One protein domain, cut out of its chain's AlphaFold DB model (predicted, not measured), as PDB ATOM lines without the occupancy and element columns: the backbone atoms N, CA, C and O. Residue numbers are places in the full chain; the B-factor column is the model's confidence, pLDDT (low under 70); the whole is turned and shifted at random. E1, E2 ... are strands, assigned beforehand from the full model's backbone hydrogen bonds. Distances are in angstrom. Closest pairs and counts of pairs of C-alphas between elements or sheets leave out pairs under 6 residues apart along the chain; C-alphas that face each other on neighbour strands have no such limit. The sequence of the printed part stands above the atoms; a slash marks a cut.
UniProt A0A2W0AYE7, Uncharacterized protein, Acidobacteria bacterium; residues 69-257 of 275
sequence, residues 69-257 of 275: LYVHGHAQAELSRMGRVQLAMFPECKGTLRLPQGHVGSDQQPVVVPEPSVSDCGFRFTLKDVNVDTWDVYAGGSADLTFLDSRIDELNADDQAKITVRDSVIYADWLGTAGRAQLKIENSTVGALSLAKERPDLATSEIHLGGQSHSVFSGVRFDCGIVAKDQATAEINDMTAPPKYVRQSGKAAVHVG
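What this domain is: This is residues 69 to 257 of the 275 residues of an uncharacterized protein of Acidobacteria bacterium (UniProt A0A2W0AYE7). The chain is wound as a solenoid of stacked turns with two walls face to face, E8, E10, E12, E14 and E16 in one wall and E7, E9, E11, E13, E15 and E17 in the other. At one end of the stack the first wall runs on into the long strands E6 and E2, both folded back on themselves, with the short E1, E4 and E5 at their sides, while E3 ends the second wall; the long link from E11 to E12, residues 187 to 205, has no named element and loops out from the stack. The printed part has 189 residues with no named helix and 17 named strands, E1 to E17 in order along the chain; the class is all strand. One sheet is branched and mixed, with ten strands; the other is all parallel, in the order E3, E7, E9, E11, E13, E15, E17. The whole is compact, with a radius of gyration of the C-alphas of 16.3 A and spans of 52 by 37 by 25 A.

How they stand to each other: The larger sheet is strongly twisted and branched at E6, residues 124 to 139, which bends by 156 degrees at residue 130. On one side of E6 lies E2, residues 76 to 89, parallel to it and bending by 155 degrees at residue 82; N 77 and O 124 are within hydrogen-bond range at 2.8 A. On the other side lie E4, residues 102 to 104, E5, residues 111 to 113, and E8, residues 151 to 157. E4 is antiparallel to E6, with N 102 and O 132 2.8 A apart. E5 and E6 form a hairpin, with N 113 and O 125 2.9 A apart. E8 is parallel to E6, with N 139 and O 156 2.8 A apart. The edge strand E1, residues 69 to 71, is parallel to E2, with N 71 and O 88 2.9 A apart. E8 also has the parallel neighbour E10, residues 169 to 177, which bends by 94 degrees at residue 173; N 157 and O 176 are 3.0 A apart. E10 and E12, residues 206 to 209, are parallel, with N 208 and O 175 2.8 A apart. E12 and E14, residues 225 to 228, are parallel, with N 209 and O 227 2.9 A apart. E14 and the edge strand E16, residues 246 to 248, are parallel, with N 247 and O 226 2.8 A apart. The second sheet runs E3, residues 94 to 98, E7, residues 144 to 148, E9, residues 162 to 166, E11, residues 182 to 186, E13, residues 214 to 218, E15, residues 233 to 237, and E17, residues 253 to 256. Across its neighbour pairs, N 97 and O 146, N 147 and O 164, N 165 and O 184, N 185 and O 216, N 217 and O 235, and N 236 and O 255 are each 2.8 A apart. The two sheets form a sandwich, two sheets face to face, the facing parts 9.5 A centre to centre and the strands of the one at 32 degrees to those of the other. The closest C-alphas of E8 and E9 are those of Ala 157 and Ile 163, 7.0 A apart.

Where its parts are: E1 begins at C-alpha 69, (197.611, 118.787, 197.535). E10 measures 17.1 A from first to last C-alpha, E8 16.3 A, E6 15.5 A and E2 11.4 A. E7 and E9 measure 13.5 A each, E11, E13 and E15 13.3 A each, and E3 13.1 A. E17 ends at C-alpha 256, (191.569, 155.235, 192.996).

The domain as a whole: The two C-alphas farthest apart, those of Gln 108 and Gly 250, are 54.7 A apart. The printed part has no cut. The link from E11 to E12, 19 residues, is long. The mean pLDDT of the printed part is 93.0; residues 192 to 204 are under 70.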
ATOM      1  N   LEU A  69     196.545 119.257 198.417       98.00
ATOM      2  CA  LEU A  69     197.611 118.787 197.535       98.00
ATOM      3  C   LEU A  69     198.330 119.951 196.864       98.00
ATOM      4  O   LEU A  69     197.729 120.658 196.057       98.00
ATOM      5  N   TYR A  70     199.629 120.069 197.127       97.00
ATOM      6  CA  TYR A  70     200.524 121.034 196.495       97.00
ATOM      7  C   TYR A  70     201.271 120.387 195.324       97.00
ATOM      8  O   TYR A  70     202.066 119.471 195.530       97.00
ATOM      9  N   VAL A  71     201.030 120.866 194.099       97.06
ATOM     10  CA  VAL A  71     201.649 120.342 192.869       97.06
ATOM     11  C   VAL A  71     202.651 121.335 192.285       97.06
ATOM     12  O   VAL A  71     202.310 122.473 191.952       97.06
ATOM     13  N   HIS A  72     203.882 120.860 192.126       93.88
ATOM     14  CA  HIS A  72     205.047 121.596 191.635       93.88
ATOM     15  C   HIS A  72     205.435 121.151 190.220       93.88
ATOM     16  O   HIS A  72     205.110 120.044 189.787       93.88
ATOM     17  N   GLY A  73     206.133 122.029 189.496       91.25
ATOM     18  CA  GLY A  73     206.804 121.707 188.235       91.25
ATOM     19  C   GLY A  73     205.928 121.018 187.178       91.25
ATOM     20  O   GLY A  73     204.968 121.585 186.643       91.25
ATOM     21  N   HIS A  74     206.318 119.793 186.837       94.81
ATOM     22  CA  HIS A  74     205.740 118.923 185.815       94.81
ATOM     23  C   HIS A  74     204.932 117.752 186.394       94.81
ATOM     24  O   HIS A  74     204.517 116.865 185.640       94.81
ATOM     25  N   ALA A  75     204.667 117.758 187.701       96.38
ATOM     26  CA  ALA A  75     204.026 116.646 188.374       96.38
ATOM     27  C   ALA A  75     202.610 116.376 187.851       96.38
ATOM     28  O   ALA A  75     201.845 117.271 187.465       96.38
ATOM     29  N   GLN A  76     202.256 115.098 187.850       97.44
ATOM     30  CA  GLN A  76     200.959 114.590 187.437       97.44
ATOM     31  C   GLN A  76     200.240 114.041 188.659       97.44
ATOM     32  O   GLN A  76     200.751 113.155 189.333       97.44
ATOM     33  N   ALA A  77     199.046 114.545 188.933       98.12
ATOM     34  CA  ALA A  77     198.222 114.107 190.043       98.12
ATOM     35  C   ALA A  77     196.887 113.567 189.531       98.12
ATOM     36  O   ALA A  77     196.090 114.299 188.942       98.12
ATOM     37  N   GLU A  78     196.617 112.291 189.779       98.56
ATOM     38  CA  GLU A  78     195.305 111.688 189.586       98.56
ATOM     39  C   GLU A  78     194.578 111.581 190.929       98.56
ATOM     40  O   GLU A  78     195.078 110.992 191.884       98.56
ATOM     41  N   LEU A  79     193.383 112.165 191.003       98.69
ATOM     42  CA  LEU A  79     192.521 112.126 192.176       98.69
ATOM     43  C   LEU A  79     191.197 111.460 191.798       98.69
ATOM     44  O   LEU A  79     190.533 111.888 190.851       98.69
ATOM     45  N   SER A  80     190.796 110.437 192.553       98.44
ATOM     46  CA  SER A  80     189.586 109.656 192.291       98.44
ATOM     47  C   SER A  80     188.727 109.455 193.542       98.44
ATOM     48  O   SER A  80     189.229 109.023 194.576       98.44
ATOM     49  N   ARG A  81     187.418 109.727 193.471       98.19
ATOM     50  CA  ARG A  81     186.472 109.522 194.590       98.19
ATOM     51  C   ARG A  81     186.938 110.219 195.875       98.19
ATOM     52  O   ARG A  81     187.022 109.613 196.946       98.19
ATOM     53  N   MET A  82     187.293 111.496 195.749       98.25
ATOM     54  CA  MET A  82     187.810 112.313 196.852       98.25
ATOM     55  C   MET A  82     186.688 113.162 197.449       98.25
ATOM     56  O   MET A  82     186.034 113.930 196.741       98.25
ATOM     57  N   GLY A  83     186.471 113.045 198.761       97.44
ATOM     58  CA  GLY A  83     185.304 113.635 199.423       97.44
ATOM     59  C   GLY A  83     185.326 115.161 199.539       97.44
ATOM     60  O   GLY A  83     184.261 115.780 199.478       97.44
ATOM     61  N   ARG A  84     186.509 115.766 199.706       97.00
ATOM     62  CA  ARG A  84     186.730 117.220 199.666       97.00
ATOM     63  C   ARG A  84     188.220 117.528 199.539       97.00
ATOM     64  O   ARG A  84     189.013 116.990 200.315       97.00
ATOM     65  N   VAL A  85     188.591 118.380 198.586       97.75
ATOM     66  CA  VAL A  85     189.992 118.744 198.335       97.75
ATOM     67  C   VAL A  85     190.194 120.248 198.202       97.75
ATOM     68  O   VAL A  85     189.319 120.939 197.684       97.75
ATOM     69  N   GLN A  86     191.367 120.720 198.605       95.88
ATOM     70  CA  GLN A  86     191.939 122.000 198.188       95.88
ATOM     71  C   GLN A  86     193.191 121.697 197.366       95.88
ATOM     72  O   GLN A  86     193.969 120.802 197.706       95.88
ATOM     73  N   LEU A  87     193.331 122.358 196.219       98.19
ATOM     74  CA  LEU A  87     194.382 122.051 195.249       98.19
ATOM     75  C   LEU A  87     195.269 123.269 195.041       98.19
ATOM     76  O   LEU A  87     194.799 124.325 194.634       98.19
ATOM     77  N   ALA A  88     196.560 123.101 195.272       97.50
ATOM     78  CA  ALA A  88     197.541 124.160 195.171       97.50
ATOM     79  C   ALA A  88     198.498 123.909 194.002       97.50
ATOM     80  O   ALA A  88     198.916 122.776 193.752       97.50
ATOM     81  N   MET A  89     198.860 124.972 193.286       97.31
ATOM     82  CA  MET A  89     199.783 124.908 192.150       97.31
ATOM     83  C   MET A  89     200.818 126.029 192.177       97.31
ATOM     84  O   MET A  89     200.521 127.156 192.578       97.31
ATOM     85  N   PHE A  90     202.008 125.722 191.660       96.62
ATOM     86  CA  PHE A  90     203.152 126.636 191.584       96.62
ATOM     87  C   PHE A  90     203.533 126.900 190.120       96.62
ATOM     88  O   PHE A  90     204.520 126.358 189.620       96.62
ATOM     89  N   PRO A  91     202.709 127.638 189.355       95.81
ATOM     90  CA  PRO A  91     202.926 127.771 187.926       95.81
ATOM     91  C   PRO A  91     204.092 128.709 187.587       95.81
ATOM     92  O   PRO A  91     204.124 129.865 188.008       95.81
ATOM     93  N   GLU A  92     204.956 128.249 186.681       95.31
ATOM     94  CA  GLU A  92     205.972 129.048 185.972       95.31
ATOM     95  C   GLU A  92     205.741 129.032 184.447       95.31
ATOM     96  O   GLU A  92     206.659 128.964 183.630       95.31
ATOM     97  N   CYS A  93     204.471 129.048 184.050       97.12
ATOM     98  CA  CYS A  93     204.003 128.780 182.693       97.12
ATOM     99  C   CYS A  93     203.068 129.877 182.173       97.12
ATOM    100  O   CYS A  93     202.800 130.874 182.844       97.12
ATOM    101  N   LYS A  94     202.561 129.696 180.955       98.38
ATOM    102  CA  LYS A  94     201.704 130.631 180.238       98.38
ATOM    103  C   LYS A  94     200.427 129.976 179.744       98.38
ATOM    104  O   LYS A  94     200.402 128.799 179.388       98.38
ATOM    105  N   GLY A  95     199.362 130.765 179.642       97.94
ATOM    106  CA  GLY A  95     198.092 130.302 179.089       97.94
ATOM    107  C   GLY A  95     196.860 130.836 179.797       97.94
ATOM    108  O   GLY A  95     196.899 131.824 180.526       97.94
ATOM    109  N   THR A  96     195.730 130.186 179.542       98.12
ATOM    110  CA  THR A  96     194.437 130.520 180.146       98.12
ATOM    111  C   THR A  96     193.873 129.311 180.871       98.12
ATOM    112  O   THR A  96     193.699 128.266 180.261       98.12
ATOM    113  N   LEU A  97     193.581 129.447 182.161       97.94
ATOM    114  CA  LEU A  97     193.116 128.368 183.026       97.94
ATOM    115  C   LEU A  97     191.698 128.671 183.522       97.94
ATOM    116  O   LEU A  97     191.351 129.817 183.810       97.94
ATOM    117  N   ARG A  98     190.894 127.614 183.650       97.62
ATOM    118  CA  ARG A  98     189.647 127.609 184.417       97.62
ATOM    119  C   ARG A  98     189.796 126.597 185.535       97.62
ATOM    120  O   ARG A  98     190.155 125.451 185.271       97.62
ATOM    121  N   LEU A  99     189.555 127.031 186.764       97.19
ATOM    122  CA  LEU A  99     189.721 126.202 187.947       97.19
ATOM    123  C   LEU A  99     188.344 125.715 188.411       97.19
ATOM    124  O   LEU A  99     187.534 126.527 188.865       97.19
ATOM    125  N   PRO A 100     188.034 124.419 188.247       96.44
ATOM    126  CA  PRO A 100     186.711 123.896 188.545       96.44
ATOM    127  C   PRO A 100     186.483 123.803 190.063       96.44
ATOM    128  O   PRO A 100     187.425 123.633 190.832       96.44
ATOM    129  N   GLN A 101     185.224 123.884 190.489       93.81
ATOM    130  CA  GLN A 101     184.806 123.784 191.893       93.81
ATOM    131  C   GLN A 101     183.598 122.850 192.038       93.81
ATOM    132  O   GLN A 101     182.878 122.597 191.068       93.81
ATOM    133  N   GLY A 102     183.333 122.404 193.262       95.19
ATOM    134  CA  GLY A 102     182.270 121.460 193.580       95.19
ATOM    135  C   GLY A 102     182.601 120.045 193.114       95.19
ATOM    136  O   GLY A 102     183.763 119.678 192.959       95.19
ATOM    137  N   HIS A 103     181.569 119.229 192.905       97.81
ATOM    138  CA  HIS A 103     181.739 117.864 192.406       97.81
ATOM    139  C   HIS A 103     182.070 117.880 190.911       97.81
ATOM    140  O   HIS A 103     181.269 118.346 190.099       97.81
ATOM    141  N   VAL A 104     183.251 117.375 190.560       97.75
ATOM    142  CA  VAL A 104     183.821 117.459 189.214       97.75
ATOM    143  C   VAL A 104     184.280 116.093 188.712       97.75
ATOM    144  O   VAL A 104     184.809 115.263 189.456       97.75
ATOM    145  N   GLY A 105     184.107 115.889 187.406       97.88
ATOM    146  CA  GLY A 105     184.532 114.685 186.703       97.88
ATOM    147  C   GLY A 105     183.761 113.419 187.083       97.88
ATOM    148  O   GLY A 105     182.855 113.410 187.907       97.88
ATOM    149  N   SER A 106     184.143 112.324 186.439       97.69
ATOM    150  CA  SER A 106     183.705 110.953 186.715       97.69
ATOM    151  C   SER A 106     184.775 109.987 186.207       97.69
ATOM    152  O   SER A 106     185.668 110.400 185.464       97.69
ATOM    153  N   ASP A 107     184.673 108.700 186.537       93.25
ATOM    154  CA  ASP A 107     185.612 107.693 186.024       93.25
ATOM    155  C   ASP A 107     185.620 107.626 184.484       93.25
ATOM    156  O   ASP A 107     186.663 107.393 183.875       93.25
ATOM    157  N   GLN A 108     184.471 107.854 183.834       96.44
ATOM    158  CA  GLN A 108     184.345 107.825 182.371       96.44
ATOM    159  C   GLN A 108     184.710 109.158 181.708       96.44
ATOM    160  O   GLN A 108     185.093 109.178 180.539       96.44
ATOM    161  N   GLN A 109     184.540 110.269 182.424       97.50
ATOM    162  CA  GLN A 109     184.786 111.622 181.929       97.50
ATOM    163  C   GLN A 109     185.543 112.415 182.998       97.50
ATOM    164  O   GLN A 109     184.922 113.178 183.746       97.50
ATOM    165  N   PRO A 110     186.867 112.207 183.118       97.88
ATOM    166  CA  PRO A 110     187.681 112.989 184.034       97.88
ATOM    167  C   PRO A 110     187.741 114.452 183.594       97.88
ATOM    168  O   PRO A 110     187.731 114.759 182.400       97.88
ATOM    169  N   VAL A 111     187.875 115.349 184.566       98.44
ATOM    170  CA  VAL A 111     188.266 116.741 184.312       98.44
ATOM    171  C   VAL A 111     189.785 116.832 184.394       98.44
ATOM    172  O   VAL A 111     190.377 116.352 185.355       98.44
ATOM    173  N   VAL A 112     190.414 117.443 183.389       98.12
ATOM    174  CA  VAL A 112     191.868 117.651 183.349       98.12
ATOM    175  C   VAL A 112     192.168 119.134 183.519       98.12
ATOM    176  O   VAL A 112     191.612 119.955 182.791       98.12
ATOM    177  N   VAL A 113     193.042 119.468 184.471       97.81
ATOM    178  CA  VAL A 113     193.481 120.843 184.741       97.81
ATOM    179  C   VAL A 113     195.005 120.933 184.621       97.81
ATOM    180  O   VAL A 113     195.707 120.167 185.281       97.81
ATOM    181  N   PRO A 114     195.545 121.873 183.830       96.94
ATOM    182  CA  PRO A 114     194.848 122.710 182.853       96.94
ATOM    183  C   PRO A 114     194.190 121.882 181.743       96.94
ATOM    184  O   PRO A 114     194.645 120.779 181.430       96.94
ATOM    185  N   GLU A 115     193.149 122.432 181.113       95.19
ATOM    186  CA  GLU A 115     192.550 121.811 179.929       95.19
ATOM    187  C   GLU A 115     193.621 121.584 178.833       95.19
ATOM    188  O   GLU A 115     194.587 122.351 178.710       95.19
ATOM    189  N   PRO A 116     193.496 120.543 177.995       92.12
ATOM    190  CA  PRO A 116     194.452 120.333 176.917       92.12
ATOM    191  C   PRO A 116     194.532 121.543 175.973       92.12
ATOM    192  O   PRO A 116     193.521 122.032 175.481       92.12
ATOM    193  N   SER A 117     195.753 121.967 175.640       91.94
ATOM    194  CA  SER A 117     196.053 123.036 174.664       91.94
ATOM    195  C   SER A 117     195.708 124.476 175.073       91.94
ATOM    196  O   SER A 117     195.914 125.376 174.262       91.94
ATOM    197  N   VAL A 118     195.226 124.736 176.296       93.56
ATOM    198  CA  VAL A 118     194.951 126.118 176.758       93.56
ATOM    199  C   VAL A 118     196.144 126.778 177.462       93.56
ATOM    200  O   VAL A 118     196.135 127.987 177.697       93.56
ATOM    201  N   SER A 119     197.175 125.999 177.796       96.19
ATOM    202  CA  SER A 119     198.407 126.463 178.444       96.19
ATOM    203  C   SER A 119     199.610 125.592 178.085       96.19
ATOM    204  O   SER A 119     199.444 124.460 177.623       96.19
ATOM    205  N   ASP A 120     200.812 126.113 178.329       96.69
ATOM    206  CA  ASP A 120     202.078 125.374 178.240       96.69
ATOM    207  C   ASP A 120     202.557 124.832 179.604       96.69
ATOM    208  O   ASP A 120     203.672 124.328 179.715       96.69
ATOM    209  N   CYS A 121     201.707 124.890 180.637       95.81
ATOM    210  CA  CYS A 121     202.036 124.399 181.972       95.81
ATOM    211  C   CYS A 121     202.400 122.914 181.961       95.81
ATOM    212  O   CYS A 121     201.750 122.123 181.272       95.81
ATOM    213  N   GLY A 122     203.418 122.549 182.744       93.12
ATOM    214  CA  GLY A 122     203.920 121.182 182.870       93.12
ATOM    215  C   GLY A 122     203.020 120.278 183.705       93.12
ATOM    216  O   GLY A 122     202.703 119.172 183.276       93.12
ATOM    217  N   PHE A 123     202.583 120.771 184.865       95.69
ATOM    218  CA  PHE A 123     201.743 120.019 185.790       95.69
ATOM    219  C   PHE A 123     200.395 119.609 185.184       95.69
ATOM    220  O   PHE A 123     199.831 120.298 184.322       95.69
ATOM    221  N   ARG A 124     199.835 118.499 185.671       97.19
ATOM    222  CA  ARG A 124     198.498 118.026 185.285       97.19
ATOM    223  C   ARG A 124     197.752 117.434 186.472       97.19
ATOM    224  O   ARG A 124     198.233 116.505 187.103       97.19
ATOM    225  N   PHE A 125     196.530 117.900 186.695       98.50
ATOM    226  CA  PHE A 125     195.548 117.252 187.555       98.50
ATOM    227  C   PHE A 125     194.551 116.479 186.694       98.50
ATOM    228  O   PHE A 125     194.026 117.026 185.725       98.50
ATOM    229  N   THR A 126     194.250 115.241 187.071       98.56
ATOM    230  CA  THR A 126     193.163 114.434 186.507       98.56
ATOM    231  C   THR A 126     192.175 114.118 187.621       98.56
ATOM    232  O   THR A 126     192.503 113.399 188.559       98.56
ATOM    233  N   LEU A 127     190.966 114.665 187.529       98.75
ATOM    234  CA  LEU A 127     189.956 114.621 188.585       98.75
ATOM    235  C   LEU A 127     188.790 113.713 188.170       98.75
ATOM    236  O   LEU A 127     188.117 113.974 187.167       98.75
ATOM    237  N   LYS A 128     188.546 112.651 188.945       98.62
ATOM    238  CA  LYS A 128     187.505 111.635 188.717       98.62
ATOM    239  C   LYS A 128     186.592 111.540 189.939       98.62
ATOM    240  O   LYS A 128     186.974 110.916 190.920       98.62
ATOM    241  N   ASP A 129     185.396 112.125 189.890       98.19
ATOM    242  CA  ASP A 129     184.478 112.152 191.044       98.19
ATOM    243  C   ASP A 129     185.149 112.782 192.281       98.19
ATOM    244  O   ASP A 129     185.403 112.148 193.305       98.19
ATOM    245  N   VAL A 130     185.553 114.043 192.135       98.56
ATOM    246  CA  VAL A 130     186.281 114.799 193.162       98.56
ATOM    247  C   VAL A 130     185.447 115.999 193.569       98.56
ATOM    248  O   VAL A 130     184.940 116.716 192.714       98.56
ATOM    249  N   ASN A 131     185.325 116.256 194.866       98.06
ATOM    250  CA  ASN A 131     184.728 117.490 195.362       98.06
ATOM    251  C   ASN A 131     185.810 118.549 195.619       98.06
ATOM    252  O   ASN A 131     186.469 118.516 196.656       98.06
ATOM    253  N   VAL A 132     186.008 119.475 194.683       97.31
ATOM    254  CA  VAL A 132     186.998 120.557 194.806       97.31
ATOM    255  C   VAL A 132     186.393 121.742 195.552       97.31
ATOM    256  O   VAL A 132     185.396 122.309 195.108       97.31
ATOM    257  N   ASP A 133     186.990 122.127 196.676       91.81
ATOM    258  CA  ASP A 133     186.550 123.270 197.479       91.81
ATOM    259  C   ASP A 133     187.095 124.581 196.908       91.81
ATOM    260  O   ASP A 133     186.333 125.457 196.485       91.81
ATOM    261  N   THR A 134     188.421 124.691 196.861       91.19
ATOM    262  CA  THR A 134     189.150 125.884 196.434       91.19
ATOM    263  C   THR A 134     190.499 125.529 195.810       91.19
ATOM    264  O   THR A 134     190.931 124.371 195.816       91.19
ATOM    265  N   TRP A 135     191.140 126.548 195.237       96.12
ATOM    266  CA  TRP A 135     192.467 126.453 194.651       96.12
ATOM    267  C   TRP A 135     193.408 127.490 195.238       96.12
ATOM    268  O   TRP A 135     193.005 128.646 195.370       96.12
ATOM    269  N   ASP A 136     194.664 127.101 195.429       96.00
ATOM    270  CA  ASP A 136     195.756 128.022 195.733       96.00
ATOM    271  C   ASP A 136     196.680 128.155 194.529       96.00
ATOM    272  O   ASP A 136     197.022 127.179 193.851       96.00
ATOM    273  N   VAL A 137     197.088 129.384 194.244       97.69
ATOM    274  CA  VAL A 137     197.930 129.705 193.097       97.69
ATOM    275  C   VAL A 137     199.142 130.489 193.567       97.69
ATOM    276  O   VAL A 137     199.027 131.645 193.961       97.69
ATOM    277  N   TYR A 138     200.322 129.894 193.442       97.25
ATOM    278  CA  TYR A 138     201.601 130.519 193.774       97.25
ATOM    279  C   TYR A 138     202.423 130.716 192.498       97.25
ATOM    280  O   TYR A 138     203.295 129.919 192.163       97.25
ATOM    281  N   ALA A 139     202.098 131.752 191.727       96.94
ATOM    282  CA  ALA A 139     202.737 132.011 190.444       96.94
ATOM    283  C   ALA A 139     204.069 132.755 190.605       96.94
ATOM    284  O   ALA A 139     204.127 133.834 191.202       96.94
ATOM    285  N   GLY A 140     205.132 132.207 190.018       94.31
ATOM    286  CA  GLY A 140     206.492 132.733 190.141       94.31
ATOM    287  C   GLY A 140     207.202 132.935 188.806       94.31
ATOM    288  O   GLY A 140     206.621 132.792 187.721       94.31
ATOM    289  N   GLY A 141     208.486 133.293 188.884       93.75
ATOM    290  CA  GLY A 141     209.375 133.366 187.730       93.75
ATOM    291  C   GLY A 141     208.852 134.279 186.619       93.75
ATOM    292  O   GLY A 141     208.759 135.497 186.778       93.75
ATOM    293  N   SER A 142     208.563 133.691 185.456       95.62
ATOM    294  CA  SER A 142     208.051 134.391 184.263       95.62
ATOM    295  C   SER A 142     206.650 133.927 183.850       95.62
ATOM    296  O   SER A 142     206.323 133.983 182.659       95.62
ATOM    297  N   ALA A 143     205.847 133.449 184.808       98.00
ATOM    298  CA  ALA A 143     204.478 133.022 184.542       98.00
ATOM    299  C   ALA A 143     203.666 134.124 183.833       98.00
ATOM    300  O   ALA A 143     203.819 135.306 184.133       98.00
ATOM    301  N   ASP A 144     202.803 133.745 182.892       98.69
ATOM    302  CA  ASP A 144     201.907 134.660 182.167       98.69
ATOM    303  C   ASP A 144     200.536 133.997 181.988       98.69
ATOM    304  O   ASP A 144     200.256 133.341 180.979       98.69
ATOM    305  N   LEU A 145     199.707 134.084 183.029       98.56
ATOM    306  CA  LEU A 145     198.468 133.318 183.134       98.56
ATOM    307  C   LEU A 145     197.240 134.211 183.200       98.56
ATOM    308  O   LEU A 145     197.219 135.253 183.852       98.56
ATOM    309  N   THR A 146     196.172 133.749 182.559       98.62
ATOM    310  CA  THR A 146     194.823 134.278 182.744       98.62
ATOM    311  C   THR A 146     193.943 133.224 183.404       98.62
ATOM    312  O   THR A 146     193.745 132.157 182.837       98.62
ATOM    313  N   PHE A 147     193.371 133.530 184.562       98.50
ATOM    314  CA  PHE A 147     192.341 132.722 185.206       98.50
ATOM    315  C   PHE A 147     190.959 133.282 184.863       98.50
ATOM    316  O   PHE A 147     190.722 134.484 185.007       98.50
ATOM    317  N   LEU A 148     190.063 132.419 184.389       97.81
ATOM    318  CA  LEU A 148     188.681 132.760 184.043       97.81
ATOM    319  C   LEU A 148     187.718 131.920 184.878       97.81
ATOM    320  O   LEU A 148     188.004 130.750 185.134       97.81
ATOM    321  N   ASP A 149     186.579 132.499 185.260       95.75
ATOM    322  CA  ASP A 149     185.455 131.783 185.885       95.75
ATOM    323  C   ASP A 149     185.883 130.883 187.063       95.75
ATOM    324  O   ASP A 149     185.425 129.748 187.208       95.75
ATOM    325  N   SER A 150     186.832 131.361 187.872       95.19
ATOM    326  CA  SER A 150     187.546 130.558 188.866       95.19
ATOM    327  C   SER A 150     187.221 130.979 190.297       95.19
ATOM    328  O   SER A 150     186.830 132.117 190.576       95.19
ATOM    329  N   ARG A 151     187.409 130.037 191.222       91.19
ATOM    330  CA  ARG A 151     187.311 130.247 192.667       91.19
ATOM    331  C   ARG A 151     188.670 129.960 193.294       91.19
ATOM    332  O   ARG A 151     189.100 128.811 193.307       91.19
ATOM    333  N   ILE A 152     189.332 131.009 193.767       93.19
ATOM    334  CA  ILE A 152     190.715 130.969 194.247       93.19
ATOM    335  C   ILE A 152     190.731 131.404 195.712       93.19
ATOM    336  O   ILE A 152     190.129 132.421 196.056       93.19
ATOM    337  N   ASP A 153     191.380 130.628 196.568       90.25
ATOM    338  CA  ASP A 153     191.504 130.931 197.992       90.25
ATOM    339  C   ASP A 153     192.717 131.821 198.231       90.25
ATOM    340  O   ASP A 153     192.571 133.007 198.554       90.25
ATOM    341  N   GLU A 154     193.890 131.293 197.885       91.69
ATOM    342  CA  GLU A 154     195.146 132.028 197.857       91.69
ATOM    343  C   GLU A 154     195.624 132.307 196.429       91.69
ATOM    344  O   GLU A 154     195.613 131.447 195.546       91.69
ATOM    345  N   LEU A 155     196.100 133.528 196.195       95.75
ATOM    346  CA  LEU A 155     196.749 133.911 194.949       95.75
ATOM    347  C   LEU A 155     197.968 134.779 195.243       95.75
ATOM    348  O   LEU A 155     197.856 135.929 195.659       95.75
ATOM    349  N   ASN A 156     199.141 134.249 194.938       96.50
ATOM    350  CA  ASN A 156     200.410 134.947 194.998       96.50
ATOM    351  C   ASN A 156     201.013 135.082 193.606       96.50
ATOM    352  O   ASN A 156     201.042 134.123 192.837       96.50
ATOM    353  N   ALA A 157     201.528 136.271 193.306       97.62
ATOM    354  CA  ALA A 157     202.360 136.512 192.136       97.62
ATOM    355  C   ALA A 157     203.680 137.170 192.557       97.62
ATOM    356  O   ALA A 157     203.675 138.244 193.163       97.62
ATOM    357  N   ASP A 158     204.811 136.558 192.219       97.12
ATOM    358  CA  ASP A 158     206.142 137.086 192.548       97.12
ATOM    359  C   ASP A 158     207.045 137.198 191.304       97.12
ATOM    360  O   ASP A 158     206.633 136.925 190.174       97.12
ATOM    361  N   ASP A 159     208.277 137.664 191.496       96.88
ATOM    362  CA  ASP A 159     209.305 137.844 190.474       96.88
ATOM    363  C   ASP A 159     208.840 138.689 189.286       96.88
ATOM    364  O   ASP A 159     208.765 139.910 189.393       96.88
ATOM    365  N   GLN A 160     208.596 138.089 188.124       97.88
ATOM    366  CA  GLN A 160     208.066 138.763 186.939       97.88
ATOM    367  C   GLN A 160     206.779 138.112 186.438       97.88
ATOM    368  O   GLN A 160     206.412 138.308 185.276       97.88
ATOM    369  N   ALA A 161     206.089 137.372 187.308       98.44
ATOM    370  CA  ALA A 161     204.809 136.773 186.991       98.44
ATOM    371  C   ALA A 161     203.799 137.849 186.567       98.44
ATOM    372  O   ALA A 161     203.708 138.927 187.161       98.44
ATOM    373  N   LYS A 162     203.028 137.547 185.528       98.75
ATOM    374  CA  LYS A 162     201.925 138.357 185.020       98.75
ATOM    375  C   LYS A 162     200.656 137.544 185.128       98.75
ATOM    376  O   LYS A 162     200.459 136.583 184.392       98.75
ATOM    377  N   ILE A 163     199.793 137.926 186.054       98.69
ATOM    378  CA  ILE A 163     198.568 137.199 186.338       98.69
ATOM    379  C   ILE A 163     197.379 138.093 186.048       98.69
ATOM    380  O   ILE A 163     197.274 139.203 186.562       98.69
ATOM    381  N   THR A 164     196.471 137.598 185.219       98.75
ATOM    382  CA  THR A 164     195.156 138.193 185.011       98.75
ATOM    383  C   THR A 164     194.096 137.275 185.599       98.75
ATOM    384  O   THR A 164     194.129 136.073 185.376       98.75
ATOM    385  N   VAL A 165     193.125 137.829 186.313       98.56
ATOM    386  CA  VAL A 165     191.955 137.110 186.815       98.56
ATOM    387  C   VAL A 165     190.705 137.832 186.336       98.56
ATOM    388  O   VAL A 165     190.608 139.052 186.482       98.56
ATOM    389  N   ARG A 166     189.755 137.103 185.745       98.31
ATOM    390  CA  ARG A 166     188.489 137.667 185.261       98.31
ATOM    391  C   ARG A 166     187.297 136.851 185.711       98.31
ATOM    392  O   ARG A 166     187.389 135.626 185.786       98.31
ATOM    393  N   ASP A 167     186.192 137.543 185.969       96.81
ATOM    394  CA  ASP A 167     184.882 136.938 186.232       96.81
ATOM    395  C   ASP A 167     184.946 135.860 187.336       96.81
ATOM    396  O   ASP A 167     184.318 134.809 187.267       96.81
ATOM    397  N   SER A 168     185.777 136.108 188.350       94.69
ATOM    398  CA  SER A 168     186.173 135.121 189.355       94.69
ATOM    399  C   SER A 168     185.904 135.617 190.774       94.69
ATOM    400  O   SER A 168     185.571 136.783 191.020       94.69
ATOM    401  N   VAL A 169     186.072 134.715 191.736       90.88
ATOM    402  CA  VAL A 169     186.056 135.040 193.161       90.88
ATOM    403  C   VAL A 169     187.399 134.666 193.765       90.88
ATOM    404  O   VAL A 169     187.840 133.527 193.632       90.88
ATOM    405  N   ILE A 170     188.031 135.635 194.422       91.25
ATOM    406  CA  ILE A 170     189.283 135.456 195.152       91.25
ATOM    407  C   ILE A 170     188.983 135.714 196.627       91.25
ATOM    408  O   ILE A 170     188.638 136.844 196.983       91.25
ATOM    409  N   TYR A 171     189.088 134.700 197.486       84.56
ATOM    410  CA  TYR A 171     188.821 134.872 198.924       84.56
ATOM    411  C   TYR A 171     189.856 135.736 199.609       84.56
ATOM    412  O   TYR A 171     189.528 136.443 200.561       84.56
ATOM    413  N   ALA A 172     191.028 135.811 198.990       72.06
ATOM    414  CA  ALA A 172     192.133 136.624 199.425       72.06
ATOM    415  C   ALA A 172     192.657 136.198 200.791       72.06
ATOM    416  O   ALA A 172     193.339 137.038 201.363       72.06
ATOM    417  N   ASP A 173     192.413 134.942 201.231       76.50
ATOM    418  CA  ASP A 173     193.038 134.349 202.431       76.50
ATOM    419  C   ASP A 173     194.512 134.755 202.455       76.50
ATOM    420  O   ASP A 173     194.980 135.482 203.337       76.50
ATOM    421  N   TRP A 174     195.142 134.559 201.297       82.62
ATOM    422  CA  TRP A 174     196.359 135.248 200.946       82.62
ATOM    423  C   TRP A 174     196.356 135.730 199.487       82.62
ATOM    424  O   TRP A 174     196.693 134.986 198.567       82.62
ATOM    425  N   LEU A 175     195.990 137.000 199.250       92.69
ATOM    426  CA  LEU A 175     196.199 137.670 197.953       92.69
ATOM    427  C   LEU A 175     197.427 138.585 198.002       92.69
ATOM    428  O   LEU A 175     197.398 139.646 198.634       92.69
ATOM    429  N   GLY A 176     198.485 138.199 197.290       94.62
ATOM    430  CA  GLY A 176     199.799 138.824 197.378       94.62
ATOM    431  C   GLY A 176     200.440 139.155 196.030       94.62
ATOM    432  O   GLY A 176     200.342 138.396 195.068       94.62
ATOM    433  N   THR A 177     201.172 140.270 195.974       97.31
ATOM    434  CA  THR A 177     202.187 140.498 194.935       97.31
ATOM    435  C   THR A 177     203.518 140.925 195.536       97.31
ATOM    436  O   THR A 177     203.551 141.714 196.488       97.31
ATOM    437  N   ALA A 178     204.619 140.456 194.957       96.62
ATOM    438  CA  ALA A 178     205.965 140.916 195.286       96.62
ATOM    439  C   ALA A 178     206.851 141.016 194.027       96.62
ATOM    440  O   ALA A 178     206.352 141.031 192.896       96.62
ATOM    441  N   GLY A 179     208.158 141.226 194.214       96.38
ATOM    442  CA  GLY A 179     209.103 141.352 193.104       96.38
ATOM    443  C   GLY A 179     208.734 142.485 192.143       96.38
ATOM    444  O   GLY A 179     208.585 143.635 192.544       96.38
ATOM    445  N   ARG A 180     208.608 142.166 190.858       97.81
ATOM    446  CA  ARG A 180     208.094 143.017 189.770       97.81
ATOM    447  C   ARG A 180     206.826 142.412 189.152       97.81
ATOM    448  O   ARG A 180     206.535 142.664 187.979       97.81
ATOM    449  N   ALA A 181     206.097 141.606 189.923       98.38
ATOM    450  CA  ALA A 181     204.902 140.933 189.450       98.38
ATOM    451  C   ALA A 181     203.834 141.934 188.990       98.38
ATOM    452  O   ALA A 181     203.716 143.049 189.513       98.38
ATOM    453  N   GLN A 182     203.043 141.517 188.006       98.62
ATOM    454  CA  GLN A 182     201.894 142.257 187.505       98.62
ATOM    455  C   GLN A 182     200.630 141.460 187.787       98.62
ATOM    456  O   GLN A 182     200.509 140.320 187.347       98.62
ATOM    457  N   LEU A 183     199.679 142.066 188.487       98.56
ATOM    458  CA  LEU A 183     198.394 141.448 188.786       98.56
ATOM    459  C   LEU A 183     197.274 142.301 188.203       98.56
ATOM    460  O   LEU A 183     197.178 143.490 188.480       98.56
ATOM    461  N   LYS A 184     196.393 141.700 187.414       98.56
ATOM    462  CA  LYS A 184     195.203 142.357 186.889       98.56
ATOM    463  C   LYS A 184     193.967 141.581 187.308       98.56
ATOM    464  O   LYS A 184     193.843 140.416 186.964       98.56
ATOM    465  N   ILE A 185     193.040 142.218 188.011       98.19
ATOM    466  CA  ILE A 185     191.771 141.611 188.418       98.19
ATOM    467  C   ILE A 185     190.631 142.397 187.782       98.19
ATOM    468  O   ILE A 185     190.522 143.608 187.975       98.19
ATOM    469  N   GLU A 186     189.781 141.708 187.024       98.00
ATOM    470  CA  GLU A 186     188.685 142.309 186.263       98.00
ATOM    471  C   GLU A 186     187.345 141.660 186.628       98.00
ATOM    472  O   GLU A 186     187.258 140.437 186.730       98.00
ATOM    473  N   ASN A 187     186.297 142.470 186.818       96.75
ATOM    474  CA  ASN A 187     184.908 142.018 187.017       96.75
ATOM    475  C   ASN A 187     184.751 140.901 188.066       96.75
ATOM    476  O   ASN A 187     183.972 139.967 187.902       96.75
ATOM    477  N   SER A 188     185.537 140.976 189.135       95.00
ATOM    478  CA  SER A 188     185.675 139.899 190.117       95.00
ATOM    479  C   SER A 188     185.330 140.381 191.523       95.00
ATOM    480  O   SER A 188     185.271 141.583 191.802       95.00
ATOM    481  N   THR A 189     185.119 139.430 192.428       92.06
ATOM    482  CA  THR A 189     185.027 139.713 193.868       92.06
ATOM    483  C   THR A 189     186.347 139.365 194.539       92.06
ATOM    484  O   THR A 189     186.894 138.296 194.282       92.06
ATOM    485  N   VAL A 190     186.845 140.263 195.392       91.56
ATOM    486  CA  VAL A 190     188.081 140.056 196.154       91.56
ATOM    487  C   VAL A 190     187.820 140.255 197.643       91.56
ATOM    488  O   VAL A 190     187.387 141.330 198.069       91.56
ATOM    489  N   GLY A 191     188.117 139.234 198.437       83.88
ATOM    490  CA  GLY A 191     187.848 139.172 199.869       83.88
ATOM    491  C   GLY A 191     186.760 138.155 200.217       83.88
ATOM    492  O   GLY A 191     185.980 137.717 199.371       83.88
ATOM    493  N   ALA A 192     186.695 137.805 201.499       68.62
ATOM    494  CA  ALA A 192     186.003 136.601 201.944       68.62
ATOM    495  C   ALA A 192     184.695 136.807 202.732       68.62
ATOM    496  O   ALA A 192     184.156 135.820 203.225       68.62
ATOM    497  N   LEU A 193     184.123 138.013 202.910       60.84
ATOM    498  CA  LEU A 193     182.979 138.125 203.851       60.84
ATOM    499  C   LEU A 193     181.697 137.427 203.392       60.84
ATOM    500  O   LEU A 193     180.889 137.071 204.252       60.84
ATOM    501  N   SER A 194     181.485 137.205 202.093       56.97
ATOM    502  CA  SER A 194     180.379 136.344 201.651       56.97
ATOM    503  C   SER A 194     180.533 134.913 202.183       56.97
ATOM    504  O   SER A 194     179.527 134.303 202.537       56.97
ATOM    505  N   LEU A 195     181.775 134.436 202.339       60.59
ATOM    506  CA  LEU A 195     182.136 133.130 202.892       60.59
ATOM    507  C   LEU A 195     182.510 133.126 204.366       60.59
ATOM    508  O   LEU A 195     182.507 132.056 204.944       60.59
ATOM    509  N   ALA A 196     182.722 134.262 205.031       63.06
ATOM    510  CA  ALA A 196     182.976 134.291 206.476       63.06
ATOM    511  C   ALA A 196     181.844 133.633 207.299       63.06
ATOM    512  O   ALA A 196     182.038 133.276 208.458       63.06
ATOM    513  N   LYS A 197     180.651 133.463 206.710       64.06
ATOM    514  CA  LYS A 197     179.539 132.698 207.300       64.06
ATOM    515  C   LYS A 197     179.685 131.179 207.166       64.06
ATOM    516  O   LYS A 197     179.080 130.458 207.950       64.06
ATOM    517  N   GLU A 198     180.428 130.714 206.170       62.56
ATOM    518  CA  GLU A 198     180.600 129.304 205.802       62.56
ATOM    519  C   GLU A 198     181.992 128.777 206.198       62.56
ATOM    520  O   GLU A 198     182.102 127.659 206.694       62.56
ATOM    521  N   ARG A 199     183.036 129.594 206.013       63.25
ATOM    522  CA  ARG A 199     184.461 129.333 206.263       63.25
ATOM    523  C   ARG A 199     185.135 130.550 206.917       63.25
ATOM    524  O   ARG A 199     185.915 131.248 206.271       63.25
ATOM    525  N   PRO A 200     184.808 130.880 208.182       63.12
ATOM    526  CA  PRO A 200     185.462 131.982 208.895       63.12
ATOM    527  C   PRO A 200     186.969 131.757 209.090       63.12
ATOM    528  O   PRO A 200     187.688 132.716 209.345       63.12
ATOM    529  N   ASP A 201     187.421 130.507 208.993       58.41
ATOM    530  CA  ASP A 201     188.814 130.079 209.095       58.41
ATOM    531  C   ASP A 201     189.690 130.536 207.920       58.41
ATOM    532  O   ASP A 201     190.863 130.790 208.148       58.41
ATOM    533  N   LEU A 202     189.113 130.708 206.724       60.00
ATOM    534  CA  LEU A 202     189.818 131.148 205.505       60.00
ATOM    535  C   LEU A 202     189.586 132.633 205.181       60.00
ATOM    536  O   LEU A 202     189.986 133.161 204.146       60.00
ATOM    537  N   ALA A 203     188.823 133.330 206.026       63.94
ATOM    538  CA  ALA A 203     188.369 134.671 205.715       63.94
ATOM    539  C   ALA A 203     189.375 135.722 206.180       63.94
ATOM    540  O   ALA A 203     189.239 136.269 207.278       63.94
ATOM    541  N   THR A 204     190.337 136.079 205.334       64.06
ATOM    542  CA  THR A 204     191.180 137.245 205.610       64.06
ATOM    543  C   THR A 204     190.619 138.511 204.975       64.06
ATOM    544  O   THR A 204     189.662 138.535 204.189       64.06
ATOM    545  N   SER A 205     191.163 139.628 205.444       72.12
ATOM    546  CA  SER A 205     190.636 140.955 205.179       72.12
ATOM    547  C   SER A 205     191.618 141.841 204.434       72.12
ATOM    548  O   SER A 205     191.375 143.045 204.393       72.12
ATOM    549  N   GLU A 206     192.714 141.311 203.881       87.81
ATOM    550  CA  GLU A 206     193.800 142.128 203.331       87.81
ATOM    551  C   GLU A 206     194.374 141.595 202.017       87.81
ATOM    552  O   GLU A 206     194.634 140.414 201.851       87.81
ATOM    553  N   ILE A 207     194.625 142.524 201.097       93.62
ATOM    554  CA  ILE A 207     195.462 142.328 199.915       93.62
ATOM    555  C   ILE A 207     196.849 142.885 200.224       93.62
ATOM    556  O   ILE A 207     196.962 144.045 200.633       93.62
ATOM    557  N   HIS A 208     197.903 142.114 199.966       95.81
ATOM    558  CA  HIS A 208     199.285 142.498 200.245       95.81
ATOM    559  C   HIS A 208     200.055 142.811 198.958       95.81
ATOM    560  O   HIS A 208     200.324 141.937 198.143       95.81
ATOM    561  N   LEU A 209     200.459 144.069 198.776       97.56
ATOM    562  CA  LEU A 209     201.214 144.513 197.599       97.56
ATOM    563  C   LEU A 209     202.610 144.984 198.021       97.56
ATOM    564  O   LEU A 209     202.728 145.892 198.847       97.56
ATOM    565  N   GLY A 210     203.669 144.387 197.476       97.06
ATOM    566  CA  GLY A 210     205.052 144.680 197.860       97.06
ATOM    567  C   GLY A 210     206.053 144.708 196.704       97.06
ATOM    568  O   GLY A 210     205.713 144.521 195.539       97.06
ATOM    569  N   GLY A 211     207.320 144.971 197.035       96.62
ATOM    570  CA  GLY A 211     208.386 145.085 196.039       96.62
ATOM    571  C   GLY A 211     208.187 146.275 195.092       96.62
ATOM    572  O   GLY A 211     207.954 147.401 195.521       96.62
ATOM    573  N   GLN A 212     208.323 146.028 193.796       98.12
ATOM    574  CA  GLN A 212     208.051 146.939 192.682       98.12
ATOM    575  C   GLN A 212     206.843 146.454 191.862       98.12
ATOM    576  O   GLN A 212     206.780 146.696 190.655       98.12
ATOM    577  N   SER A 213     205.920 145.718 192.491       98.38
ATOM    578  CA  SER A 213     204.774 145.142 191.795       98.38
ATOM    579  C   SER A 213     203.820 146.208 191.249       98.38
ATOM    580  O   SER A 213     203.787 147.363 191.698       98.38
ATOM    581  N   HIS A 214     203.025 145.808 190.260       98.56
ATOM    582  CA  HIS A 214     201.978 146.638 189.679       98.56
ATOM    583  C   HIS A 214     200.658 145.871 189.646       98.56
ATOM    584  O   HIS A 214     200.562 144.819 189.018       98.56
ATOM    585  N   SER A 215     199.640 146.389 190.327       98.44
ATOM    586  CA  SER A 215     198.320 145.766 190.395       98.44
ATOM    587  C   SER A 215     197.238 146.661 189.802       98.44
ATOM    588  O   SER A 215     197.162 147.841 190.123       98.44
ATOM    589  N   VAL A 216     196.358 146.108 188.977       98.31
ATOM    590  CA  VAL A 216     195.206 146.821 188.416       98.31
ATOM    591  C   VAL A 216     193.935 146.076 188.785       98.31
ATOM    592  O   VAL A 216     193.769 144.907 188.451       98.31
ATOM    593  N   PHE A 217     193.012 146.769 189.434       97.75
ATOM    594  CA  PHE A 217     191.700 146.258 189.803       97.75
ATOM    595  C   PHE A 217     190.650 147.039 189.015       97.75
ATOM    596  O   PHE A 217     190.560 148.254 189.161       97.75
ATOM    597  N   SER A 218     189.866 146.364 188.176       96.88
ATOM    598  CA  SER A 218     188.847 146.987 187.325       96.88
ATOM    599  C   SER A 218     187.497 146.296 187.490       96.88
ATOM    600  O   SER A 218     187.425 145.073 187.400       96.88
ATOM    601  N   GLY A 219     186.414 147.028 187.761       95.25
ATOM    602  CA  GLY A 219     185.102 146.389 187.950       95.25
ATOM    603  C   GLY A 219     185.014 145.524 189.214       95.25
ATOM    604  O   GLY A 219     184.138 144.667 189.324       95.25
ATOM    605  N   VAL A 220     185.939 145.702 190.162       94.62
ATOM    606  CA  VAL A 220     186.091 144.811 191.320       94.62
ATOM    607  C   VAL A 220     185.136 145.189 192.449       94.62
ATOM    608  O   VAL A 220     184.944 146.367 192.766       94.62
ATOM    609  N   ARG A 221     184.557 144.167 193.084       92.94
ATOM    610  CA  ARG A 221     183.904 144.283 194.389       92.94
ATOM    611  C   ARG A 221     184.910 143.914 195.477       92.94
ATOM    612  O   ARG A 221     185.235 142.738 195.623       92.94
ATOM    613  N   PHE A 222     185.368 144.889 196.254       91.06
ATOM    614  CA  PHE A 222     186.225 144.605 197.402       91.06
ATOM    615  C   PHE A 222     185.406 144.295 198.652       91.06
ATOM    616  O   PHE A 222     184.434 144.981 198.974       91.06
ATOM    617  N   ASP A 223     185.861 143.290 199.391       87.25
ATOM    618  CA  ASP A 223     185.402 142.966 200.741       87.25
ATOM    619  C   ASP A 223     186.552 142.919 201.761       87.25
ATOM    620  O   ASP A 223     186.407 142.517 202.914       87.25
ATOM    621  N   CYS A 224     187.718 143.382 201.344       88.25
ATOM    622  CA  CYS A 224     188.951 143.443 202.108       88.25
ATOM    623  C   CYS A 224     189.543 144.862 202.019       88.25
ATOM    624  O   CYS A 224     189.025 145.740 201.318       88.25
ATOM    625  N   GLY A 225     190.584 145.127 202.798       91.06
ATOM    626  CA  GLY A 225     191.452 146.286 202.649       91.06
ATOM    627  C   GLY A 225     192.671 145.972 201.781       91.06
ATOM    628  O   GLY A 225     192.932 144.826 201.433       91.06
ATOM    629  N   ILE A 226     193.430 147.010 201.444       94.62
ATOM    630  CA  ILE A 226     194.690 146.904 200.702       94.62
ATOM    631  C   ILE A 226     195.824 147.419 201.580       94.62
ATOM    632  O   ILE A 226     195.746 148.523 202.129       94.62
ATOM    633  N   VAL A 227     196.899 146.644 201.664       95.88
ATOM    634  CA  VAL A 227     198.156 147.007 202.315       95.88
ATOM    635  C   VAL A 227     199.263 147.012 201.268       95.88
ATOM    636  O   VAL A 227     199.711 145.964 200.809       95.88
ATOM    637  N   ALA A 228     199.718 148.208 200.899       97.31
ATOM    638  CA  ALA A 228     200.786 148.415 199.931       97.31
ATOM    639  C   ALA A 228     202.071 148.918 200.612       97.31
ATOM    640  O   ALA A 228     202.046 149.826 201.452       97.31
ATOM    641  N   LYS A 229     203.212 148.340 200.242       97.88
ATOM    642  CA  LYS A 229     204.539 148.677 200.778       97.88
ATOM    643  C   LYS A 229     205.585 148.821 199.669       97.88
ATOM    644  O   LYS A 229     205.307 148.609 198.491       97.88
ATOM    645  N   ASP A 230     206.800 149.192 200.062       97.38
ATOM    646  CA  ASP A 230     207.969 149.308 199.185       97.38
ATOM    647  C   ASP A 230     207.768 150.319 198.044       97.38
ATOM    648  O   ASP A 230     207.668 151.515 198.304       97.38
ATOM    649  N   GLN A 231     207.762 149.875 196.789       98.00
ATOM    650  CA  GLN A 231     207.515 150.669 195.582       98.00
ATOM    651  C   GLN A 231     206.300 150.126 194.811       98.00
ATOM    652  O   GLN A 231     206.153 150.423 193.626       98.00
ATOM    653  N   ALA A 232     205.449 149.324 195.461       98.19
ATOM    654  CA  ALA A 232     204.286 148.730 194.826       98.19
ATOM    655  C   ALA A 232     203.310 149.810 194.348       98.19
ATOM    656  O   ALA A 232     203.070 150.815 195.027       98.19
ATOM    657  N   THR A 233     202.723 149.585 193.179       98.31
ATOM    658  CA  THR A 233     201.715 150.471 192.600       98.31
ATOM    659  C   THR A 233     200.409 149.725 192.407       98.31
ATOM    660  O   THR A 233     200.404 148.560 192.012       98.31
ATOM    661  N   ALA A 234     199.296 150.390 192.695       98.06
ATOM    662  CA  ALA A 234     197.969 149.858 192.450       98.06
ATOM    663  C   ALA A 234     197.069 150.893 191.785       98.06
ATOM    664  O   ALA A 234     197.044 152.054 192.195       98.06
ATOM    665  N   GLU A 235     196.289 150.455 190.807       98.06
ATOM    666  CA  GLU A 235     195.234 151.234 190.170       98.06
ATOM    667  C   GLU A 235     193.891 150.560 190.425       98.06
ATOM    668  O   GLU A 235     193.734 149.363 190.192       98.06
ATOM    669  N   ILE A 236     192.918 151.322 190.916       97.06
ATOM    670  CA  ILE A 236     191.558 150.851 191.164       97.06
ATOM    671  C   ILE A 236     190.619 151.653 190.281       97.06
ATOM    672  O   ILE A 236     190.432 152.848 190.498       97.06
ATOM    673  N   ASN A 237     190.027 150.985 189.304       94.50
ATOM    674  CA  ASN A 237     189.158 151.558 188.292       94.50
ATOM    675  C   ASN A 237     187.768 150.915 188.393       94.50
ATOM    676  O   ASN A 237     187.642 149.726 188.680       94.50
ATOM    677  N   ASP A 238     186.716 151.701 188.171       90.19
ATOM    678  CA  ASP A 238     185.341 151.205 188.008       90.19
ATOM    679  C   ASP A 238     184.850 150.234 189.106       90.19
ATOM    680  O   ASP A 238     184.100 149.296 188.844       90.19
ATOM    681  N   MET A 239     185.284 150.425 190.357       91.06
ATOM    682  CA  MET A 239     184.950 149.518 191.463       91.06
ATOM    683  C   MET A 239     183.445 149.498 191.764       91.06
ATOM    684  O   MET A 239     182.790 150.539 191.843       91.06
ATOM    685  N   THR A 240     182.898 148.307 192.015       90.06
ATOM    686  CA  THR A 240     181.483 148.130 192.395       90.06
ATOM    687  C   THR A 240     181.271 148.218 193.909       90.06
ATOM    688  O   THR A 240     180.181 148.559 194.369       90.06
ATOM    689  N   ALA A 241     182.322 147.961 194.693       89.69
ATOM    690  CA  ALA A 241     182.414 148.288 196.112       89.69
ATOM    691  C   ALA A 241     183.874 148.636 196.453       89.69
ATOM    692  O   ALA A 241     184.752 147.881 196.039       89.69
ATOM    693  N   PRO A 242     184.150 149.740 197.174       90.75
ATOM    694  CA  PRO A 242     185.515 150.161 197.480       90.75
ATOM    695  C   PRO A 242     186.209 149.254 198.506       90.75
ATOM    696  O   PRO A 242     185.521 148.643 199.328       90.75
ATOM    697  N   PRO A 243     187.560 149.218 198.533       91.19
ATOM    698  CA  PRO A 243     188.297 148.587 199.622       91.19
ATOM    699  C   PRO A 243     187.886 149.163 200.977       91.19
ATOM    700  O   PRO A 243     187.653 150.368 201.107       91.19
ATOM    701  N   LYS A 244     187.857 148.323 202.014       89.69
ATOM    702  CA  LYS A 244     187.499 148.752 203.380       89.69
ATOM    703  C   LYS A 244     188.469 149.781 203.948       89.69
ATOM    704  O   LYS A 244     188.081 150.635 204.740       89.69
ATOM    705  N   TYR A 245     189.732 149.675 203.559       90.50
ATOM    706  CA  TYR A 245     190.794 150.618 203.870       90.50
ATOM    707  C   TYR A 245     191.931 150.466 202.868       90.50
ATOM    708  O   TYR A 245     192.077 149.433 202.218       90.50
ATOM    709  N   VAL A 246     192.766 151.497 202.798       94.69
ATOM    710  CA  VAL A 246     194.030 151.477 202.069       94.69
ATOM    711  C   VAL A 246     195.122 151.933 203.030       94.69
ATOM    712  O   VAL A 246     195.010 152.993 203.648       94.69
ATOM    713  N   ARG A 247     196.168 151.120 203.180       95.81
ATOM    714  CA  ARG A 247     197.372 151.439 203.951       95.81
ATOM    715  C   ARG A 247     198.568 151.445 203.017       95.81
ATOM    716  O   ARG A 247     198.742 150.521 202.229       95.81
ATOM    717  N   GLN A 248     199.386 152.486 203.121       96.75
ATOM    718  CA  GLN A 248     200.568 152.675 202.288       96.75
ATOM    719  C   GLN A 248     201.789 152.924 203.169       96.75
ATOM    720  O   GLN A 248     201.721 153.667 204.149       96.75
ATOM    721  N   SER A 249     202.911 152.321 202.797       95.50
ATOM    722  CA  SER A 249     204.214 152.563 203.411       95.50
ATOM    723  C   SER A 249     205.319 152.588 202.351       95.50
ATOM    724  O   SER A 249     205.131 152.126 201.226       95.50
ATOM    725  N   GLY A 250     206.472 153.173 202.685       94.19
ATOM    726  CA  GLY A 250     207.558 153.368 201.723       94.19
ATOM    727  C   GLY A 250     207.191 154.377 200.628       94.19
ATOM    728  O   GLY A 250     206.725 155.477 200.919       94.19
ATOM    729  N   LYS A 251     207.432 154.004 199.371       96.75
ATOM    730  CA  LYS A 251     207.066 154.745 198.154       96.75
ATOM    731  C   LYS A 251     205.855 154.132 197.435       96.75
ATOM    732  O   LYS A 251     205.643 154.432 196.263       96.75
ATOM    733  N   ALA A 252     205.081 153.279 198.107       97.81
ATOM    734  CA  ALA A 252     203.920 152.639 197.508       97.81
ATOM    735  C   ALA A 252     202.832 153.654 197.125       97.81
ATOM    736  O   ALA A 252     202.525 154.573 197.891       97.81
ATOM    737  N   ALA A 253     202.195 153.453 195.974       97.38
ATOM    738  CA  ALA A 253     201.153 154.334 195.452       97.38
ATOM    739  C   ALA A 253     199.883 153.545 195.114       97.38
ATOM    740  O   ALA A 253     199.926 152.619 194.314       97.38
ATOM    741  N   VAL A 254     198.747 153.921 195.702       96.88
ATOM    742  CA  VAL A 254     197.428 153.375 195.359       96.88
ATOM    743  C   VAL A 254     196.579 154.503 194.782       96.88
ATOM    744  O   VAL A 254     196.284 155.485 195.466       96.88
ATOM    745  N   HIS A 255     196.204 154.373 193.515       95.81
ATOM    746  CA  HIS A 255     195.397 155.334 192.778       95.81
ATOM    747  C   HIS A 255     193.971 154.810 192.636       95.81
ATOM    748  O   HIS A 255     193.756 153.722 192.114       95.81
ATOM    749  N   VAL A 256     192.990 155.595 193.083       90.12
ATOM    750  CA  VAL A 256     191.569 155.235 192.996       90.12
ATOM    751  C   VAL A 256     190.881 156.135 191.968       90.12
ATOM    752  O   VAL A 256     190.621 157.316 192.221       90.12
ATOM    753  N   GLY A 257     190.616 155.578 190.788       77.38
ATOM    754  CA  GLY A 257     189.838 156.193 189.720       77.38
ATOM    755  C   GLY A 257     188.367 156.320 190.123       77.38
ATOM    756  O   GLY A 257     187.744 155.366 190.580       77.38
TER     757      GLY A 257